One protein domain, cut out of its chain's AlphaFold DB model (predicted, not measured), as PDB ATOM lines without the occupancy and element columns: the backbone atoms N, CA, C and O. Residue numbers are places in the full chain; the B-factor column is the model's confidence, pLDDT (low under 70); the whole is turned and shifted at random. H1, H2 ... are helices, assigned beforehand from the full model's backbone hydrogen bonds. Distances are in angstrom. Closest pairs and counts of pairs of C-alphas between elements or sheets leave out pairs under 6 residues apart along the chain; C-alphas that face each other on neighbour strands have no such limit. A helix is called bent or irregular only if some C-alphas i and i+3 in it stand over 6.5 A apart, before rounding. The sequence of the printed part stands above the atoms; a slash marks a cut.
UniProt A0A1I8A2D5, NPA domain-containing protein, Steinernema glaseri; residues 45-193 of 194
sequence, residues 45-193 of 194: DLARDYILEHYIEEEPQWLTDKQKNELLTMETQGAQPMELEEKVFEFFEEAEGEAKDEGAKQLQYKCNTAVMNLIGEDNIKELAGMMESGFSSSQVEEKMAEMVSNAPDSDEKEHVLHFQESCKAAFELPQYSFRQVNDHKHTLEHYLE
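What this domain is: This is residues 45 to 193 of the 194 residues of the protein "NPA domain-containing protein" of Steinernema glaseri (UniProt A0A1I8A2D5). A long helical arm, H4a, runs through the middle of a flat body, with H1, H2 and H3 as a loose up-and-down bundle on one side and the hairpin of H4b and H5 on the other. H6 and H7 pack on H4a, while residues 177 to 185 stick out as a free loop before short H8. The printed part has 149 residues with eight named helices, H1 to H8 in order, and no named strand: all helix. It is compact, with a radius of gyration of the C-alphas of 16.4 A and spans of 49 by 44 by 22 A.

How they stand to each other: H1, residues 45 to 57, H2, residues 65 to 76, and H3, residues 81 to 94, form a bundle, up and down, each running against the one before. H1 and H3 only just touch, with 3 pairs of C-alphas within 8 A, the closest Arg 48 and Pro 81 at 6.2 A. H4, residues 97 to 132, is the hub, touching 5 helices; by its hydrogen bonds it was assigned as one helix, but it is bent, C-alphas 118 and 121 being 9.2 A apart, into H4a, residues 97 to 118, and H4b, residues 121 to 132, at a steep tilt of 58 degrees. H4b and H5, residues 137 to 150, form a hairpin, closest C-alphas Leu 127 and Val 140, 6.4 A. H7, residues 164 to 172, touches H4a at residues 104 to 111 alone, closest C-alphas Ala 170 and Ala 104, 5.1 A. H6, residues 155 to 162, touches H4a at residues 111 to 118 alone, closest C-alphas Glu 156 and Leu 118, 6.4 A. H8, residues 188 to 191, touches no helix. Every O i to N i+4 pair is within hydrogen-bond range in H1, H2, H3, H4a, H4b, H5, H6 and H7; H8 is too short for one.

Where its parts are: H1 begins at C-alpha 45 (2.541, 25.286, -31.575). H4a, 31.8 A, ends at C-alpha 118 (-18.275, 27.381, -26.270). H3 measures 20.3 A and H5 19.8 A. H8 ends at C-alpha 191 (-22.342, 13.739, -20.395).

The domain as a whole: The C-alphas farthest apart, Gln 77 and Ser 133, are 49.9 A apart. The printed part has no cut; the link from H7 to H8 is long, 15 residues. Mean pLDDT of the printed part is 74.5, and residues 45 to 61 and 173 to 193 are under 70.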
ATOM      1  N   ASP A  45       1.816  26.555 -31.759       38.19
ATOM      2  CA  ASP A  45       2.541  25.286 -31.575       38.19
ATOM      3  C   ASP A  45       2.065  24.495 -30.342       38.19
ATOM      4  O   ASP A  45       2.387  23.316 -30.215       38.19
ATOM      5  N   LEU A  46       1.351  25.138 -29.411       43.19
ATOM      6  CA  LEU A  46       0.725  24.477 -28.260       43.19
ATOM      7  C   LEU A  46      -0.587  23.800 -28.665       43.19
ATOM      8  O   LEU A  46      -0.845  22.694 -28.212       43.19
ATOM      9  N   ALA A  47      -1.364  24.415 -29.562       46.97
ATOM     10  CA  ALA A  47      -2.557  23.793 -30.132       46.97
ATOM     11  C   ALA A  47      -2.213  22.547 -30.967       46.97
ATOM     12  O   ALA A  47      -2.877  21.526 -30.833       46.97
ATOM     13  N   ARG A  48      -1.146  22.597 -31.784       43.81
ATOM     14  CA  ARG A  48      -0.685  21.452 -32.594       43.81
ATOM     15  C   ARG A  48      -0.248  20.264 -31.734       43.81
ATOM     16  O   ARG A  48      -0.748  19.164 -31.944       43.81
ATOM     17  N   ASP A  49       0.641  20.499 -30.766       40.25
ATOM     18  CA  ASP A  49       1.126  19.433 -29.883       40.25
ATOM     19  C   ASP A  49      -0.032  18.895 -29.010       40.25
ATOM     20  O   ASP A  49      -0.190  17.686 -28.935       40.25
ATOM     21  N   TYR A  50      -0.920  19.746 -28.464       49.31
ATOM     22  CA  TYR A  50      -2.094  19.308 -27.680       49.31
ATOM     23  C   TYR A  50      -3.067  18.441 -28.489       49.31
ATOM     24  O   TYR A  50      -3.618  17.476 -27.970       49.31
ATOM     25  N   ILE A  51      -3.277  18.756 -29.768       48.59
ATOM     26  CA  ILE A  51      -4.186  18.007 -30.638       48.59
ATOM     27  C   ILE A  51      -3.572  16.664 -31.007       48.59
ATOM     28  O   ILE A  51      -4.242  15.648 -30.886       48.59
ATOM     29  N   LEU A  52      -2.297  16.609 -31.375       44.22
ATOM     30  CA  LEU A  52      -1.666  15.330 -31.671       44.22
ATOM     31  C   LEU A  52      -1.583  14.427 -30.429       44.22
ATOM     32  O   LEU A  52      -1.904  13.245 -30.510       44.22
ATOM     33  N   GLU A  53      -1.235  14.996 -29.275       43.72
ATOM     34  CA  GLU A  53      -1.194  14.305 -27.983       43.72
ATOM     35  C   GLU A  53      -2.607  13.784 -27.615       43.72
ATOM     36  O   GLU A  53      -2.775  12.603 -27.332       43.72
ATOM     37  N   HIS A  54      -3.682  14.567 -27.796       50.84
ATOM     38  CA  HIS A  54      -5.067  14.092 -27.588       50.84
ATOM     39  C   HIS A  54      -5.646  13.177 -28.680       50.84
ATOM     40  O   HIS A  54      -6.628  12.477 -28.430       50.84
ATOM     41  N   TYR A  55      -5.127  13.191 -29.905       50.28
ATOM     42  CA  TYR A  55      -5.591  12.301 -30.977       50.28
ATOM     43  C   TYR A  55      -4.778  11.004 -31.061       50.28
ATOM     44  O   TYR A  55      -5.273  10.037 -31.637       50.28
ATOM     45  N   ILE A  56      -3.557  10.965 -30.514       46.41
ATOM     46  CA  ILE A  56      -2.639   9.821 -30.609       46.41
ATOM     47  C   ILE A  56      -2.342   9.188 -29.243       46.41
ATOM     48  O   ILE A  56      -2.318   7.958 -29.182       46.41
ATOM     49  N   GLU A  57      -2.147   9.961 -28.165       43.41
ATOM     50  CA  GLU A  57      -1.883   9.393 -26.827       43.41
ATOM     51  C   GLU A  57      -3.152   8.880 -26.144       43.41
ATOM     52  O   GLU A  57      -3.120   7.828 -25.505       43.41
ATOM     53  N   GLU A  58      -4.296   9.542 -26.348       50.25
ATOM     54  CA  GLU A  58      -5.601   8.923 -26.088       50.25
ATOM     55  C   GLU A  58      -5.955   8.017 -27.263       50.25
ATOM     56  O   GLU A  58      -6.805   8.369 -28.079       50.25
ATOM     57  N   GLU A  59      -5.233   6.895 -27.393       49.38
ATOM     58  CA  GLU A  59      -5.398   5.911 -28.461       49.38
ATOM     59  C   GLU A  59      -6.861   5.837 -28.925       49.38
ATOM     60  O   GLU A  59      -7.702   5.265 -28.224       49.38
ATOM     61  N   PRO A  60      -7.201   6.343 -30.123       54.44
ATOM     62  CA  PRO A  60      -8.440   5.952 -30.750       54.44
ATOM     63  C   PRO A  60      -8.231   4.469 -31.040       54.44
ATOM     64  O   PRO A  60      -7.576   4.116 -32.024       54.44
ATOM     65  N   GLN A  61      -8.692   3.580 -30.155       63.00
ATOM     66  CA  GLN A  61      -8.542   2.129 -30.344       63.00
ATOM     67  C   GLN A  61      -9.157   1.677 -31.677       63.00
ATOM     68  O   GLN A  61      -8.854   0.601 -32.184       63.00
ATOM     69  N   TRP A  62      -9.986   2.538 -32.270       84.12
ATOM     70  CA  TRP A  62     -10.655   2.342 -33.537       84.12
ATOM     71  C   TRP A  62      -9.872   2.800 -34.779       84.12
ATOM     72  O   TRP A  62     -10.224   2.375 -35.880       84.12
ATOM     73  N   LEU A  63      -8.806   3.605 -34.647       86.38
ATOM     74  CA  LEU A  63      -7.936   3.944 -35.780       86.38
ATOM     75  C   LEU A  63      -6.878   2.860 -36.003       86.38
ATOM     76  O   LEU A  63      -6.171   2.439 -35.088       86.38
ATOM     77  N   THR A  64      -6.703   2.466 -37.260       86.69
ATOM     78  CA  THR A  64      -5.644   1.531 -37.662       86.69
ATOM     79  C   THR A  64      -4.263   2.185 -37.611       86.69
ATOM     80  O   THR A  64      -4.124   3.389 -37.827       86.69
ATOM     81  N   ASP A  65      -3.204   1.384 -37.450       84.94
ATOM     82  CA  ASP A  65      -1.818   1.881 -37.501       84.94
ATOM     83  C   ASP A  65      -1.516   2.650 -38.792       84.94
ATOM     84  O   ASP A  65      -0.740   3.605 -38.796       84.94
ATOM     85  N   LYS A  66      -2.140   2.259 -39.909       87.00
ATOM     86  CA  LYS A  66      -1.992   2.968 -41.182       87.00
ATOM     87  C   LYS A  66      -2.600   4.372 -41.112       87.00
ATOM     88  O   LYS A  66      -1.933   5.317 -41.515       87.00
ATOM     89  N   GLN A  67      -3.821   4.502 -40.592       88.12
ATOM     90  CA  GLN A  67      -4.500   5.792 -40.424       88.12
ATOM     91  C   GLN A  67      -3.746   6.695 -39.437       88.12
ATOM     92  O   GLN A  67      -3.541   7.872 -39.713       88.12
ATOM     93  N   LYS A  68      -3.229   6.127 -38.339       84.69
ATOM     94  CA  LYS A  68      -2.374   6.847 -37.382       84.69
ATOM     95  C   LYS A  68      -1.103   7.390 -38.046       84.69
ATOM     96  O   LYS A  68      -0.780   8.564 -37.904       84.69
ATOM     97  N   ASN A  69      -0.406   6.558 -38.824       84.25
ATOM     98  CA  ASN A  69       0.781   6.993 -39.567       84.25
ATOM     99  C   ASN A  69       0.461   8.050 -40.634       84.25
ATOM    100  O   ASN A  69       1.299   8.907 -40.916       84.25
ATOM    101  N   GLU A  70      -0.728   8.000 -41.235       87.75
ATOM    102  CA  GLU A  70      -1.185   9.015 -42.185       87.75
ATOM    103  C   GLU A  70      -1.364  10.376 -41.500       87.75
ATOM    104  O   GLU A  70      -0.806  11.357 -41.985       87.75
ATOM    105  N   LEU A  71      -2.010  10.422 -40.328       84.94
ATOM    106  CA  LEU A  71      -2.152  11.649 -39.527       84.94
ATOM    107  C   LEU A  71      -0.794  12.218 -39.098       84.94
ATOM    108  O   LEU A  71      -0.539  13.404 -39.292       84.94
ATOM    109  N   LEU A  72       0.115  11.366 -38.610       82.44
ATOM    110  CA  LEU A  72       1.494  11.759 -38.286       82.44
ATOM    111  C   LEU A  72       2.230  12.329 -39.508       82.44
ATOM    112  O   LEU A  72       2.976  13.306 -39.425       82.44
ATOM    113  N   THR A  73       2.026  11.725 -40.679       82.44
ATOM    114  CA  THR A  73       2.637  12.207 -41.921       82.44
ATOM    115  C   THR A  73       2.071  13.568 -42.323       82.44
ATOM    116  O   THR A  73       2.835  14.450 -42.704       82.44
ATOM    117  N   MET A  74       0.757  13.766 -42.218       85.19
ATOM    118  CA  MET A  74       0.120  15.056 -42.495       85.19
ATOM    119  C   MET A  74       0.637  16.143 -41.551       85.19
ATOM    120  O   MET A  74       1.033  17.218 -42.000       85.19
ATOM    121  N   GLU A  75       0.722  15.847 -40.256       78.00
ATOM    122  CA  GLU A  75       1.233  16.785 -39.261       78.00
ATOM    123  C   GLU A  75       2.697  17.167 -39.539       78.00
ATOM    124  O   GLU A  75       3.032  18.349 -39.606       78.00
ATOM    125  N   THR A  76       3.572  16.184 -39.783       80.25
ATOM    126  CA  THR A  76       4.984  16.448 -40.131       80.25
ATOM    127  C   THR A  76       5.152  17.239 -41.429       80.25
ATOM    128  O   THR A  76       6.169  17.910 -41.615       80.25
ATOM    129  N   GLN A  77       4.160  17.199 -42.322       84.19
ATOM    130  CA  GLN A  77       4.103  18.014 -43.536       84.19
ATOM    131  C   GLN A  77       3.534  19.423 -43.297       84.19
ATOM    132  O   GLN A  77       3.549  20.245 -44.215       84.19
ATOM    133  N   GLY A  78       3.107  19.730 -42.072       81.31
ATOM    134  CA  GLY A  78       2.600  21.034 -41.663       81.31
ATOM    135  C   GLY A  78       1.091  21.202 -41.820       81.31
ATOM    136  O   GLY A  78       0.641  22.347 -41.914       81.31
ATOM    137  N   ALA A  79       0.330  20.102 -41.860       82.81
ATOM    138  CA  ALA A  79      -1.128  20.160 -41.833       82.81
ATOM    139  C   ALA A  79      -1.618  20.926 -40.598       82.81
ATOM    140  O   ALA A  79      -1.086  20.781 -39.492       82.81
ATOM    141  N   GLN A  80      -2.627  21.763 -40.802       84.44
ATOM    142  CA  GLN A  80      -3.281  22.498 -39.738       84.44
ATOM    143  C   GLN A  80      -4.133  21.556 -38.880       84.44
ATOM    144  O   GLN A  80      -4.648  20.556 -39.381       84.44
ATOM    145  N   PRO A  81      -4.356  21.897 -37.601       80.00
ATOM    146  CA  PRO A  81      -5.254  21.159 -36.719       80.00
ATOM    147  C   PRO A  81      -6.608  20.774 -37.323       80.00
ATOM    148  O   PRO A  81      -7.042  19.633 -37.199       80.00
ATOM    149  N   MET A  82      -7.241  21.719 -38.021       84.94
ATOM    150  CA  MET A  82      -8.534  21.511 -38.670       84.94
ATOM    151  C   MET A  82      -8.451  20.446 -39.773       84.94
ATOM    152  O   MET A  82      -9.323  19.591 -39.844       84.94
ATOM    153  N   GLU A  83      -7.373  20.425 -40.561       86.88
ATOM    154  CA  GLU A  83      -7.160  19.421 -41.618       86.88
ATOM    155  C   GLU A  83      -6.941  18.015 -41.030       86.88
ATOM    156  O   GLU A  83      -7.356  17.012 -41.610       86.88
ATOM    157  N   LEU A  84      -6.293  17.924 -39.862       86.50
ATOM    158  CA  LEU A  84      -6.113  16.654 -39.153       86.50
ATOM    159  C   LEU A  84      -7.442  16.128 -38.600       86.50
ATOM    160  O   LEU A  84      -7.724  14.937 -38.704       86.50
ATOM    161  N   GLU A  85      -8.270  17.002 -38.033       86.31
ATOM    162  CA  GLU A  85      -9.580  16.627 -37.500       86.31
ATOM    163  C   GLU A  85     -10.577  16.264 -38.606       86.31
ATOM    164  O   GLU A  85     -11.257  15.243 -38.496       86.31
ATOM    165  N   GLU A  86     -10.593  17.009 -39.716       90.75
ATOM    166  CA  GLU A  86     -11.306  16.623 -40.941       90.75
ATOM    167  C   GLU A  86     -10.924  15.205 -41.363       90.75
ATOM    168  O   GLU A  86     -11.796  14.368 -41.605       90.75
ATOM    169  N   LYS A  87      -9.623  14.895 -41.352       92.06
ATOM    170  CA  LYS A  87      -9.145  13.563 -41.709       92.06
ATOM    171  C   LYS A  87      -9.634  12.473 -40.756       92.06
ATOM    172  O   LYS A  87      -9.915  11.354 -41.187       92.06
ATOM    173  N   VAL A  88      -9.760  12.775 -39.468       90.81
ATOM    174  CA  VAL A  88     -10.317  11.830 -38.490       90.81
ATOM    175  C   VAL A  88     -11.805  11.592 -38.739       90.81
ATOM    176  O   VAL A  88     -12.245  10.444 -38.671       90.81
ATOM    177  N   PHE A  89     -12.571  12.630 -39.080       90.31
ATOM    178  CA  PHE A  89     -13.969  12.461 -39.479       90.31
ATOM    179  C   PHE A  89     -14.106  11.642 -40.771       90.31
ATOM    180  O   PHE A  89     -14.961  10.760 -40.821       90.31
ATOM    181  N   GLU A  90     -13.227  11.826 -41.761       92.62
ATOM    182  CA  GLU A  90     -13.182  10.963 -42.956       92.62
ATOM    183  C   GLU A  90     -12.950   9.489 -42.581       92.62
ATOM    184  O   GLU A  90     -13.681   8.600 -43.021       92.62
ATOM    185  N   PHE A  91     -11.969   9.206 -41.714       93.12
ATOM    186  CA  PHE A  91     -11.725   7.838 -41.245       93.12
ATOM    187  C   PHE A  91     -12.910   7.258 -40.483       93.12
ATOM    188  O   PHE A  91     -13.176   6.059 -40.587       93.12
ATOM    189  N   PHE A  92     -13.622   8.088 -39.725       90.81
ATOM    190  CA  PHE A  92     -14.843   7.672 -39.058       90.81
ATOM    191  C   PHE A  92     -15.926   7.318 -40.064       90.81
ATOM    192  O   PHE A  92     -16.574   6.289 -39.894       90.81
ATOM    193  N   GLU A  93     -16.144   8.124 -41.102       90.62
ATOM    194  CA  GLU A  93     -17.124   7.845 -42.154       90.62
ATOM    195  C   GLU A  93     -16.883   6.486 -42.817       90.62
ATOM    196  O   GLU A  93     -17.834   5.713 -42.955       90.62
ATOM    197  N   GLU A  94     -15.620   6.169 -43.109       91.75
ATOM    198  CA  GLU A  94     -15.173   4.907 -43.709       91.75
ATOM    199  C   GLU A  94     -15.160   3.708 -42.745       91.75
ATOM    200  O   GLU A  94     -15.060   2.561 -43.190       91.75
ATOM    201  N   ALA A  95     -15.227   3.939 -41.431       90.44
ATOM    202  CA  ALA A  95     -15.177   2.868 -40.445       90.44
ATOM    203  C   ALA A  95     -16.433   1.978 -40.492       90.44
ATOM    204  O   ALA A  95     -17.546   2.413 -40.796       90.44
ATOM    205  N   GLU A  96     -16.267   0.714 -40.106       88.38
ATOM    206  CA  GLU A  96     -17.355  -0.258 -39.991       88.38
ATOM    207  C   GLU A  96     -17.207  -1.089 -38.709       88.38
ATOM    208  O   GLU A  96     -16.118  -1.218 -38.142       88.38
ATOM    209  N   GLY A  97     -18.312  -1.684 -38.251       87.81
ATOM    210  CA  GLY A  97     -18.327  -2.569 -37.085       87.81
ATOM    211  C   GLY A  97     -17.873  -1.878 -35.795       87.81
ATOM    212  O   GLY A  97     -18.216  -0.728 -35.546       87.81
ATOM    213  N   GLU A  98     -17.078  -2.585 -34.990       84.69
ATOM    214  CA  GLU A  98     -16.603  -2.114 -33.679       84.69
ATOM    215  C   GLU A  98     -15.812  -0.801 -33.766       84.69
ATOM    216  O   GLU A  98     -15.950   0.061 -32.902       84.69
ATOM    217  N   ALA A  99     -15.049  -0.599 -34.847       86.12
ATOM    218  CA  ALA A  99     -14.319   0.646 -35.058       86.12
ATOM    219  C   ALA A  99     -15.266   1.838 -35.287       86.12
ATOM    220  O   ALA A  99     -15.012   2.934 -34.794       86.12
ATOM    221  N   LYS A 100     -16.385   1.628 -35.992       88.75
ATOM    222  CA  LYS A 100     -17.405   2.669 -36.182       88.75
ATOM    223  C   LYS A 100     -18.091   3.012 -34.863       88.75
ATOM    224  O   LYS A 100     -18.282   4.187 -34.577       88.75
ATOM    225  N   ASP A 101     -18.427   2.003 -34.061       84.31
ATOM    226  CA  ASP A 101     -19.091   2.199 -32.768       84.31
ATOM    227  C   ASP A 101     -18.196   2.964 -31.782       84.31
ATOM    228  O   ASP A 101     -18.653   3.884 -31.104       84.31
ATOM    229  N   GLU A 102     -16.913   2.614 -31.711       82.81
ATOM    230  CA  GLU A 102     -15.969   3.281 -30.817       82.81
ATOM    231  C   GLU A 102     -15.587   4.681 -31.322       82.81
ATOM    232  O   GLU A 102     -15.555   5.634 -30.539       82.81
ATOM    233  N   GLY A 103     -15.428   4.847 -32.639       86.44
ATOM    234  CA  GLY A 103     -15.253   6.164 -33.248       86.44
ATOM    235  C   GLY A 103     -16.434   7.093 -32.999       86.44
ATOM    236  O   GLY A 103     -16.236   8.269 -32.702       86.44
ATOM    237  N   ALA A 104     -17.660   6.561 -33.011       85.44
ATOM    238  CA  ALA A 104     -18.853   7.337 -32.700       85.44
ATOM    239  C   ALA A 104     -18.801   7.890 -31.275       85.44
ATOM    240  O   ALA A 104     -18.988   9.087 -31.086       85.44
ATOM    241  N   LYS A 105     -18.493   7.056 -30.273       80.50
ATOM    242  CA  LYS A 105     -18.402   7.500 -28.869       80.50
ATOM    243  C   LYS A 105     -17.347   8.585 -28.682       80.50
ATOM    244  O   LYS A 105     -17.603   9.578 -28.000       80.50
ATOM    245  N   GLN A 106     -16.172   8.398 -29.282       81.19
ATOM    246  CA  GLN A 106     -15.077   9.351 -29.144       81.19
ATOM    247  C   GLN A 106     -15.425  10.693 -29.802       81.19
ATOM    248  O   GLN A 106     -15.224  11.746 -29.197       81.19
ATOM    249  N   LEU A 107     -15.995  10.670 -31.011       84.81
ATOM    250  CA  LEU A 107     -16.408  11.890 -31.705       84.81
ATOM    251  C   LEU A 107     -17.579  12.579 -31.006       84.81
ATOM    252  O   LEU A 107     -17.541  13.792 -30.836       84.81
ATOM    253  N   GLN A 108     -18.568  11.830 -30.513       79.88
ATOM    254  CA  GLN A 108     -19.657  12.385 -29.701       79.88
ATOM    255  C   GLN A 108     -19.117  13.118 -28.465       79.88
ATOM    256  O   GLN A 108     -19.559  14.229 -28.172       79.88
ATOM    257  N   TYR A 109     -18.132  12.541 -27.766       77.94
ATOM    258  CA  TYR A 109     -17.479  13.191 -26.628       77.94
ATOM    259  C   TYR A 109     -16.758  14.485 -27.028       77.94
ATOM    260  O   TYR A 109     -16.945  15.512 -26.373       77.94
ATOM    261  N   LYS A 110     -15.980  14.462 -28.118       79.69
ATOM    262  CA  LYS A 110     -15.260  15.645 -28.619       79.69
ATOM    263  C   LYS A 110     -16.222  16.759 -29.033       79.69
ATOM    264  O   LYS A 110     -16.083  17.884 -28.561       79.69
ATOM    265  N   CYS A 111     -17.245  16.426 -29.819       83.12
ATOM    266  CA  CYS A 111     -18.288  17.356 -30.246       83.12
ATOM    267  C   CYS A 111     -19.019  17.985 -29.052       83.12
ATOM    268  O   CYS A 111     -19.176  19.204 -28.996       83.12
ATOM    269  N   ASN A 112     -19.421  17.174 -28.066       76.00
ATOM    270  CA  ASN A 112     -20.076  17.679 -26.859       76.00
ATOM    271  C   ASN A 112     -19.158  18.608 -26.064       76.00
ATOM    272  O   ASN A 112     -19.575  19.699 -25.694       76.00
ATOM    273  N   THR A 113     -17.906  18.204 -25.838       76.25
ATOM    274  CA  THR A 113     -16.924  19.009 -25.100       76.25
ATOM    275  C   THR A 113     -16.699  20.363 -25.773       76.25
ATOM    276  O   THR A 113     -16.722  21.393 -25.101       76.25
ATOM    277  N   ALA A 114     -16.550  20.384 -27.100       79.25
ATOM    278  CA  ALA A 114     -16.377  21.617 -27.863       79.25
ATOM    279  C   ALA A 114     -17.580  22.564 -27.706       79.25
ATOM    280  O   ALA A 114     -17.410  23.741 -27.387       79.25
ATOM    281  N   VAL A 115     -18.803  22.039 -27.844       78.62
ATOM    282  CA  VAL A 115     -20.032  22.830 -27.672       78.62
ATOM    283  C   VAL A 115     -20.183  23.335 -26.237       78.62
ATOM    284  O   VAL A 115     -20.499  24.505 -26.035       78.62
ATOM    285  N   MET A 116     -19.939  22.487 -25.235       78.31
ATOM    286  CA  MET A 116     -20.030  22.859 -23.820       78.31
ATOM    287  C   MET A 116     -19.041  23.973 -23.464       78.31
ATOM    288  O   MET A 116     -19.428  24.963 -22.839       78.31
ATOM    289  N   ASN A 117     -17.795  23.865 -23.927       78.62
ATOM    290  CA  ASN A 117     -16.785  24.902 -23.733       78.62
ATOM    291  C   ASN A 117     -17.198  26.234 -24.373       78.62
ATOM    292  O   ASN A 117     -17.009  27.285 -23.764       78.62
ATOM    293  N   LEU A 118     -17.808  26.190 -25.562       82.00
ATOM    294  CA  LEU A 118     -18.275  27.381 -26.270       82.00
ATOM    295  C   LEU A 118     -19.433  28.086 -25.547       82.00
ATOM    296  O   LEU A 118     -19.437  29.311 -25.427       82.00
ATOM    297  N   ILE A 119     -20.438  27.334 -25.086       82.06
ATOM    298  CA  ILE A 119     -21.638  27.925 -24.470       82.06
ATOM    299  C   ILE A 119     -21.409  28.328 -23.007       82.06
ATOM    300  O   ILE A 119     -22.124  29.196 -22.502       82.06
ATOM    301  N   GLY A 120     -20.422  27.735 -22.332       77.19
ATOM    302  CA  GLY A 120     -20.044  28.055 -20.957       77.19
ATOM    303  C   GLY A 120     -20.985  27.497 -19.881       77.19
ATOM    304  O   GLY A 120     -22.117  27.086 -20.136       77.19
ATOM    305  N   GLU A 121     -20.507  27.507 -18.632       79.38
ATOM    306  CA  GLU A 121     -21.137  26.809 -17.497       79.38
ATOM    307  C   GLU A 121     -22.601  27.182 -17.224       79.38
ATOM    308  O   GLU A 121     -23.385  26.330 -16.809       79.38
ATOM    309  N   ASP A 122     -22.983  28.447 -17.405       82.12
ATOM    310  CA  ASP A 122     -24.345  28.898 -17.098       82.12
ATOM    311  C   ASP A 122     -25.367  28.297 -18.071       82.12
ATOM    312  O   ASP A 122     -26.421  27.816 -17.651       82.12
ATOM    313  N   ASN A 123     -25.014  28.239 -19.356       82.62
ATOM    314  CA  ASN A 123     -25.828  27.603 -20.387       82.62
ATOM    315  C   ASN A 123     -25.861  26.076 -20.211       82.62
ATOM    316  O   ASN A 123     -26.914  25.462 -20.373       82.62
ATOM    317  N   ILE A 124     -24.748  25.459 -19.796       77.69
ATOM    318  CA  ILE A 124     -24.698  24.026 -19.450       77.69
ATOM    319  C   ILE A 124     -25.690  23.703 -18.319       77.69
ATOM    320  O   ILE A 124     -26.462  22.749 -18.426       77.69
ATOM    321  N   LYS A 125     -25.725  24.518 -17.255       78.38
ATOM    322  CA  LYS A 125     -26.677  24.353 -16.140       78.38
ATOM    323  C   LYS A 125     -28.128  24.502 -16.595       78.38
ATOM    324  O   LYS A 125     -28.996  23.787 -16.096       78.38
ATOM    325  N   GLU A 126     -28.404  25.404 -17.535       84.56
ATOM    326  CA  GLU A 126     -29.739  25.546 -18.125       84.56
ATOM    327  C   GLU A 126     -30.150  24.282 -18.897       84.56
ATOM    328  O   GLU A 126     -31.251  23.772 -18.678       84.56
ATOM    329  N   LEU A 127     -29.260  23.725 -19.728       77.56
ATOM    330  CA  LEU A 127     -29.516  22.473 -20.453       77.56
ATOM    331  C   LEU A 127     -29.768  21.300 -19.493       77.56
ATOM    332  O   LEU A 127     -30.723  20.545 -19.689       77.56
ATOM    333  N   ALA A 128     -28.974  21.180 -18.426       75.69
ATOM    334  CA  ALA A 128     -29.183  20.170 -17.390       75.69
ATOM    335  C   ALA A 128     -30.557  20.331 -16.708       75.69
ATOM    336  O   ALA A 128     -31.315  19.368 -16.589       75.69
ATOM    337  N   GLY A 129     -30.938  21.562 -16.353       75.25
ATOM    338  CA  GLY A 129     -32.252  21.852 -15.770       75.25
ATOM    339  C   GLY A 129     -33.426  21.528 -16.703       75.25
ATOM    340  O   GLY A 129     -34.485  21.093 -16.240       75.25
ATOM    341  N   MET A 130     -33.257  21.693 -18.021       79.25
ATOM    342  CA  MET A 130     -34.258  21.275 -19.009       79.25
ATOM    343  C   MET A 130     -34.440  19.756 -19.023       79.25
ATOM    344  O   MET A 130     -35.577  19.279 -19.033       79.25
ATOM    345  N   MET A 131     -33.351  18.989 -18.975       72.56
ATOM    346  CA  MET A 131     -33.428  17.526 -18.920       72.56
ATOM    347  C   MET A 131     -34.108  17.035 -17.643       72.56
ATOM    348  O   MET A 131     -35.044  16.242 -17.716       72.56
ATOM    349  N   GLU A 132     -33.726  17.577 -16.482       75.69
ATOM    350  CA  GLU A 132     -34.367  17.256 -15.197       75.69
ATOM    351  C   GLU A 132     -35.869  17.587 -15.196       75.69
ATOM    352  O   GLU A 132     -36.674  16.910 -14.553       75.69
ATOM    353  N   SER A 133     -36.261  18.607 -15.962       84.31
ATOM    354  CA  SER A 133     -37.657  19.012 -16.149       84.31
ATOM    355  C   SER A 133     -38.422  18.144 -17.159       84.31
ATOM    356  O   SER A 133     -39.601  18.400 -17.415       84.31
ATOM    357  N   GLY A 134     -37.786  17.118 -17.731       81.38
ATOM    358  CA  GLY A 134     -38.400  16.162 -18.652       81.38
ATOM    359  C   GLY A 134     -38.558  16.671 -20.086       81.38
ATOM    360  O   GLY A 134     -39.433  16.183 -20.806       81.38
ATOM    361  N   PHE A 135     -37.759  17.658 -20.507       79.50
ATOM    362  CA  PHE A 135     -37.727  18.083 -21.906       79.50
ATOM    363  C   PHE A 135     -37.193  16.951 -22.788       79.50
ATOM    364  O   PHE A 135     -36.302  16.198 -22.403       79.50
ATOM    365  N   SER A 136     -37.745  16.825 -23.995       79.12
ATOM    366  CA  SER A 136     -37.269  15.824 -24.952       79.12
ATOM    367  C   SER A 136     -35.875  16.175 -25.476       79.12
ATOM    368  O   SER A 136     -35.521  17.350 -25.573       79.12
ATOM    369  N   SER A 137     -35.108  15.166 -25.897       70.56
ATOM    370  CA  SER A 137     -33.760  15.362 -26.450       70.56
ATOM    371  C   SER A 137     -33.739  16.357 -27.614       70.56
ATOM    372  O   SER A 137     -32.847  17.189 -27.671       70.56
ATOM    373  N   SER A 138     -34.768  16.353 -28.467       79.00
ATOM    374  CA  SER A 138     -34.902  17.315 -29.570       79.00
ATOM    375  C   SER A 138     -35.075  18.761 -29.089       79.00
ATOM    376  O   SER A 138     -34.541  19.671 -29.710       79.00
ATOM    377  N   GLN A 139     -35.779  18.992 -27.975       81.69
ATOM    378  CA  GLN A 139     -35.920  20.341 -27.410       81.69
ATOM    379  C   GLN A 139     -34.619  20.826 -26.768       81.69
ATOM    380  O   GLN A 139     -34.310  22.014 -26.819       81.69
ATOM    381  N   VAL A 140     -33.867  19.916 -26.147       79.62
ATOM    382  CA  VAL A 140     -32.556  20.237 -25.573       79.62
ATOM    383  C   VAL A 140     -31.538  20.517 -26.682       79.62
ATOM    384  O   VAL A 140     -30.771  21.468 -26.574       79.62
ATOM    385  N   GLU A 141     -31.575  19.754 -27.774       79.12
ATOM    386  CA  GLU A 141     -30.757  19.982 -28.969       79.12
ATOM    387  C   GLU A 141     -31.072  21.332 -29.631       79.12
ATOM    388  O   GLU A 141     -30.160  22.099 -29.930       79.12
ATOM    389  N   GLU A 142     -32.356  21.673 -29.797       87.25
ATOM    390  CA  GLU A 142     -32.769  22.978 -30.328       87.25
ATOM    391  C   GLU A 142     -32.253  24.122 -29.447       87.25
ATOM    392  O   GLU A 142     -31.726  25.116 -29.955       87.25
ATOM    393  N   LYS A 143     -32.326  23.959 -28.119       89.31
ATOM    394  CA  LYS A 143     -31.788  24.947 -27.183       89.31
ATOM    395  C   LYS A 143     -30.270  25.065 -27.271       89.31
ATOM    396  O   LYS A 143     -29.745  26.176 -27.274       89.31
ATOM    397  N   MET A 144     -29.565  23.943 -27.365       83.25
ATOM    398  CA  MET A 144     -28.115  23.922 -27.534       83.25
ATOM    399  C   MET A 144     -27.702  24.635 -28.830       83.25
ATOM    400  O   MET A 144     -26.798  25.468 -28.808       83.25
ATOM    401  N   ALA A 145     -28.401  24.386 -29.941       88.25
ATOM    402  CA  ALA A 145     -28.159  25.075 -31.207       88.25
ATOM    403  C   ALA A 145     -28.406  26.592 -31.103       88.25
ATOM    404  O   ALA A 145     -27.629  27.386 -31.639       88.25
ATOM    405  N   GLU A 146     -29.446  27.013 -30.374       92.62
ATOM    406  CA  GLU A 146     -29.700  28.428 -30.070       92.62
ATOM    407  C   GLU A 146     -28.536  29.051 -29.277       92.62
ATOM    408  O   GLU A 146     -28.059  30.135 -29.619       92.62
ATOM    409  N   MET A 147     -28.046  28.359 -28.242       91.81
ATOM    410  CA  MET A 147     -26.922  28.817 -27.417       91.81
ATOM    411  C   MET A 147     -25.633  28.959 -28.235       91.81
ATOM    412  O   MET A 147     -24.967  29.986 -28.122       91.81
ATOM    413  N   VAL A 148     -25.319  27.994 -29.107       89.69
ATOM    414  CA  VAL A 148     -24.171  28.069 -30.032       89.69
ATOM    415  C   VAL A 148     -24.313  29.253 -30.992       89.69
ATOM    416  O   VAL A 148     -23.362  30.005 -31.199       89.69
ATOM    417  N   SER A 149     -25.507  29.481 -31.548       92.50
ATOM    418  CA  SER A 149     -25.757  30.624 -32.438       92.50
ATOM    419  C   SER A 149     -25.555  31.968 -31.729       92.50
ATOM    420  O   SER A 149     -25.040  32.913 -32.335       92.50
ATOM    421  N   ASN A 150     -25.968  32.056 -30.463       93.25
ATOM    422  CA  ASN A 150     -25.880  33.263 -29.640       93.25
ATOM    423  C   ASN A 150     -24.508  33.458 -28.976       93.25
ATOM    424  O   ASN A 150     -24.256  34.536 -28.431       93.25
ATOM    425  N   ALA A 151     -23.635  32.447 -29.008       90.50
ATOM    426  CA  ALA A 151     -22.281  32.555 -28.488       90.50
ATOM    427  C   ALA A 151     -21.501  33.667 -29.224       90.50
ATOM    428  O   ALA A 151     -21.768  33.921 -30.409       90.50
ATOM    429  N   PRO A 152     -20.554  34.345 -28.549       87.81
ATOM    430  CA  PRO A 152     -19.691  35.335 -29.187       87.81
ATOM    431  C   PRO A 152     -18.973  34.748 -30.401       87.81
ATOM    432  O   PRO A 152     -18.629  33.570 -30.411       87.81
ATOM    433  N   ASP A 153     -18.733  35.570 -31.420       89.94
ATOM    434  CA  ASP A 153     -17.918  35.137 -32.551       89.94
ATOM    435  C   ASP A 153     -16.473  34.932 -32.077       89.94
ATOM    436  O   ASP A 153     -15.840  35.854 -31.554       89.94
ATOM    437  N   SER A 154     -15.989  33.701 -32.224       87.06
ATOM    438  CA  SER A 154     -14.659  33.261 -31.818       87.06
ATOM    439  C   SER A 154     -14.196  32.099 -32.695       87.06
ATOM    440  O   SER A 154     -15.010  31.471 -33.380       87.06
ATOM    441  N   ASP A 155     -12.901  31.795 -32.638       84.94
ATOM    442  CA  ASP A 155     -12.323  30.649 -33.341       84.94
ATOM    443  C   ASP A 155     -12.966  29.330 -32.860       84.94
ATOM    444  O   ASP A 155     -13.185  28.426 -33.663       84.94
ATOM    445  N   GLU A 156     -13.371  29.227 -31.583       82.38
ATOM    446  CA  GLU A 156     -14.114  28.061 -31.077       82.38
ATOM    447  C   GLU A 156     -15.510  27.939 -31.698       82.38
ATOM    448  O   GLU A 156     -15.963  26.834 -31.997       82.38
ATOM    449  N   LYS A 157     -16.207  29.062 -31.922       90.44
ATOM    450  CA  LYS A 157     -17.505  29.050 -32.608       90.44
ATOM    451  C   LYS A 157     -17.347  28.638 -34.065       90.44
ATOM    452  O   LYS A 157     -18.145  27.844 -34.555       90.44
ATOM    453  N   GLU A 158     -16.335  29.163 -34.751       90.69
ATOM    454  CA  GLU A 158     -16.021  28.761 -36.124       90.69
ATOM    455  C   GLU A 158     -15.714  27.263 -36.198       90.69
ATOM    456  O   GLU A 158     -16.283  26.571 -37.037       90.69
ATOM    457  N   HIS A 159     -14.915  26.742 -35.265       86.56
ATOM    458  CA  HIS A 159     -14.590  25.319 -35.157       86.56
ATOM    459  C   HIS A 159     -15.830  24.437 -34.938       86.56
ATOM    460  O   HIS A 159     -16.059  23.497 -35.699       86.56
ATOM    461  N   VAL A 160     -16.687  24.783 -33.971       87.81
ATOM    462  CA  VAL A 160     -17.944  24.059 -33.703       87.81
ATOM    463  C   VAL A 160     -18.878  24.073 -34.916       87.81
ATOM    464  O   VAL A 160     -19.513  23.063 -35.219       87.81
ATOM    465  N   LEU A 161     -18.973  25.203 -35.622       91.56
ATOM    466  CA  LEU A 161     -19.804  25.316 -36.822       91.56
ATOM    467  C   LEU A 161     -19.213  24.542 -38.006       91.56
ATOM    468  O   LEU A 161     -19.965  23.928 -38.760       91.56
ATOM    469  N   HIS A 162     -17.887  24.535 -38.151       92.00
ATOM    470  CA  HIS A 162     -17.180  23.808 -39.206       92.00
ATOM    471  C   HIS A 162     -17.437  22.302 -39.128       92.00
ATOM    472  O   HIS A 162     -17.778  21.675 -40.129       92.00
ATOM    473  N   PHE A 163     -17.373  21.735 -37.922       89.00
ATOM    474  CA  PHE A 163     -17.601  20.307 -37.690       89.00
ATOM    475  C   PHE A 163     -19.059  19.945 -37.386       89.00
ATOM    476  O   PHE A 163     -19.346  18.790 -37.081       89.00
ATOM    477  N   GLN A 164     -20.007  20.883 -37.491       88.12
ATOM    478  CA  GLN A 164     -21.395  20.664 -37.073       88.12
ATOM    479  C   GLN A 164     -22.048  19.460 -37.769       88.12
ATOM    480  O   GLN A 164     -22.691  18.641 -37.111       88.12
ATOM    481  N   GLU A 165     -21.899  19.339 -39.087       88.19
ATOM    482  CA  GLU A 165     -22.498  18.235 -39.849       88.19
ATOM    483  C   GLU A 165     -21.797  16.901 -39.559       88.19
ATOM    484  O   GLU A 165     -22.464  15.883 -39.369       88.19
ATOM    485  N   SER A 166     -20.471  16.911 -39.416       88.00
ATOM    486  CA  SER A 166     -19.696  15.722 -39.046       88.00
ATOM    487  C   SER A 166     -20.044  15.238 -37.632       88.00
ATOM    488  O   SER A 166     -20.203  14.041 -37.389       88.00
ATOM    489  N   CYS A 167     -20.262  16.173 -36.702       87.06
ATOM    490  CA  CYS A 167     -20.765  15.887 -35.366       87.06
ATOM    491  C   CYS A 167     -22.166  15.275 -35.415       87.06
ATOM    492  O   CYS A 167     -22.385  14.236 -34.795       87.06
ATOM    493  N   LYS A 168     -23.102  15.842 -36.190       85.81
ATOM    494  CA  LYS A 168     -24.442  15.250 -36.370       85.81
ATOM    495  C   LYS A 168     -24.359  13.812 -36.873       85.81
ATOM    496  O   LYS A 168     -25.004  12.943 -36.293       85.81
ATOM    497  N   ALA A 169     -23.508  13.532 -37.860       84.81
ATOM    498  CA  ALA A 169     -23.312  12.177 -38.374       84.81
ATOM    499  C   ALA A 169     -22.852  11.187 -37.284       84.81
ATOM    500  O   ALA A 169     -23.284  10.032 -37.273       84.81
ATOM    501  N   ALA A 170     -22.029  11.629 -36.326       83.31
ATOM    502  CA  ALA A 170     -21.633  10.805 -35.183       83.31
ATOM    503  C   ALA A 170     -22.805  10.492 -34.230       83.31
ATOM    504  O   ALA A 170     -22.831   9.414 -33.633       83.31
ATOM    505  N   PHE A 171     -23.792  11.387 -34.104       78.75
ATOM    506  CA  PHE A 171     -25.002  11.190 -33.287       78.75
ATOM    507  C   PHE A 171     -26.144  10.461 -34.019       78.75
ATOM    508  O   PHE A 171     -27.015   9.891 -33.362       78.75
ATOM    509  N   GLU A 172     -26.151  10.445 -35.355       75.94
ATOM    510  CA  GLU A 172     -27.176   9.772 -36.170       75.94
ATOM    511  C   GLU A 172     -27.055   8.247 -36.188       75.94
ATOM    512  O   GLU A 172     -28.013   7.555 -36.555       75.94
ATOM    513  N   LEU A 173     -25.901   7.699 -35.795       66.69
ATOM    514  CA  LEU A 173     -25.751   6.257 -35.697       66.69
ATOM    515  C   LEU A 173     -26.767   5.719 -34.683       66.69
ATOM    516  O   LEU A 173     -26.707   6.079 -33.501       66.69
ATOM    517  N   PRO A 174     -27.707   4.850 -35.111       52.59
ATOM    518  CA  PRO A 174     -28.608   4.211 -34.175       52.59
ATOM    519  C   PRO A 174     -27.711   3.440 -33.226       52.59
ATOM    520  O   PRO A 174     -26.986   2.571 -33.703       52.59
ATOM    521  N   GLN A 175     -27.723   3.785 -31.931       54.78
ATOM    522  CA  GLN A 175     -26.978   3.057 -30.905       54.78
ATOM    523  C   GLN A 175     -27.206   1.573 -31.175       54.78
ATOM    524  O   GLN A 175     -28.329   1.090 -30.983       54.78
ATOM    525  N   TYR A 176     -26.208   0.896 -31.762       43.41
ATOM    526  CA  TYR A 176     -26.356  -0.476 -32.225       43.41
ATOM    527  C   TYR A 176     -26.895  -1.223 -31.030       43.41
ATOM    528  O   TYR A 176     -26.298  -1.154 -29.959       43.41
ATOM    529  N   SER A 177     -28.079  -1.813 -31.188       35.78
ATOM    530  CA  SER A 177     -28.843  -2.433 -30.114       35.78
ATOM    531  C   SER A 177     -27.897  -3.123 -29.133       35.78
ATOM    532  O   SER A 177     -27.392  -4.204 -29.451       35.78
ATOM    533  N   PHE A 178     -27.642  -2.488 -27.982       39.59
ATOM    534  CA  PHE A 178     -26.917  -3.080 -26.868       39.59
ATOM    535  C   PHE A 178     -27.731  -4.305 -26.465       39.59
ATOM    536  O   PHE A 178     -28.695  -4.247 -25.697       39.59
ATOM    537  N   ARG A 179     -27.404  -5.446 -27.068       37.06
ATOM    538  CA  ARG A 179     -27.886  -6.748 -26.644       37.06
ATOM    539  C   ARG A 179     -27.224  -6.995 -25.297       37.06
ATOM    540  O   ARG A 179     -26.124  -7.516 -25.233       37.06
ATOM    541  N   GLN A 180     -27.931  -6.591 -24.246       45.50
ATOM    542  CA  GLN A 180     -27.779  -7.053 -22.871       45.50
ATOM    543  C   GLN A 180     -26.333  -7.199 -22.386       45.50
ATOM    544  O   GLN A 180     -25.858  -8.310 -22.165       45.50
ATOM    545  N   VAL A 181     -25.683  -6.083 -22.083       36.28
ATOM    546  CA  VAL A 181     -24.807  -6.049 -20.912       36.28
ATOM    547  C   VAL A 181     -25.194  -4.787 -20.158       36.28
ATOM    548  O   VAL A 181     -25.232  -3.708 -20.737       36.28
ATOM    549  N   ASN A 182     -25.630  -4.964 -18.915       38.19
ATOM    550  CA  ASN A 182     -25.972  -3.879 -18.006       38.19
ATOM    551  C   ASN A 182     -24.733  -3.012 -17.763       38.19
ATOM    552  O   ASN A 182     -23.999  -3.285 -16.819       38.19
ATOM    553  N   ASP A 183     -24.515  -1.990 -18.582       36.78
ATOM    554  CA  ASP A 183     -23.665  -0.879 -18.188       36.78
ATOM    555  C   ASP A 183     -24.214   0.445 -18.717       36.78
ATOM    556  O   ASP A 183     -24.897   0.517 -19.739       36.78
ATOM    557  N   HIS A 184     -24.052   1.467 -17.893       37.53
ATOM    558  CA  HIS A 184     -24.874   2.663 -17.865       37.53
ATOM    559  C   HIS A 184     -24.611   3.655 -19.013       37.53
ATOM    560  O   HIS A 184     -23.477   3.979 -19.326       37.53
ATOM    561  N   LYS A 185     -25.723   4.190 -19.545       44.34
ATOM    562  CA  LYS A 185     -25.939   5.553 -20.067       44.34
ATOM    563  C   LYS A 185     -24.855   6.168 -20.988       44.34
ATOM    564  O   LYS A 185     -23.922   6.806 -20.531       44.34
ATOM    565  N   HIS A 186     -25.132   6.189 -22.293       47.41
ATOM    566  CA  HIS A 186     -24.567   7.175 -23.235       47.41
ATOM    567  C   HIS A 186     -25.686   8.063 -23.801       47.41
ATOM    568  O   HIS A 186     -25.915   8.129 -25.007       47.41
ATOM    569  N   THR A 187     -26.472   8.676 -22.918       48.75
ATOM    570  CA  THR A 187     -27.407   9.747 -23.285       48.75
ATOM    571  C   THR A 187     -26.729  11.093 -23.048       48.75
ATOM    572  O   THR A 187     -25.802  11.180 -22.244       48.75
ATOM    573  N   LEU A 188     -27.189  12.156 -23.717       47.12
ATOM    574  CA  LEU A 188     -26.722  13.529 -23.470       47.12
ATOM    575  C   LEU A 188     -26.780  13.889 -21.966       47.12
ATOM    576  O   LEU A 188     -25.921  14.609 -21.476       47.12
ATOM    577  N   GLU A 189     -27.727  13.299 -21.225       40.97
ATOM    578  CA  GLU A 189     -27.827  13.382 -19.758       40.97
ATOM    579  C   GLU A 189     -26.575  12.870 -19.028       40.97
ATOM    580  O   GLU A 189     -26.133  13.502 -18.080       40.97
ATOM    581  N   HIS A 190     -25.964  11.762 -19.458       45.09
ATOM    582  CA  HIS A 190     -24.762  11.224 -18.802       45.09
ATOM    583  C   HIS A 190     -23.539  12.130 -18.970       45.09
ATOM    584  O   HIS A 190     -22.705  12.222 -18.072       45.09
ATOM    585  N   TYR A 191     -23.435  12.807 -20.115       47.19
ATOM    586  CA  TYR A 191     -22.342  13.739 -20.395       47.19
ATOM    587  C   TYR A 191     -22.436  15.035 -19.583       47.19
ATOM    588  O   TYR A 191     -21.425  15.697 -19.411       47.19
ATOM    589  N   LEU A 192     -23.622  15.384 -19.081       45.12
ATOM    590  CA  LEU A 192     -23.846  16.557 -18.230       45.12
ATOM    591  C   LEU A 192     -23.775  16.232 -16.723       45.12
ATOM    592  O   LEU A 192     -23.871  17.138 -15.899       45.12
ATOM    593  N   GLU A 193     -23.641  14.951 -16.356       39.09
ATOM    594  CA  GLU A 193     -23.519  14.483 -14.964       39.09
ATOM    595  C   GLU A 193     -22.061  14.520 -14.427       39.09
ATOM    596  O   GLU A 193     -21.872  14.319 -13.224       39.09
TER     597      GLU A 193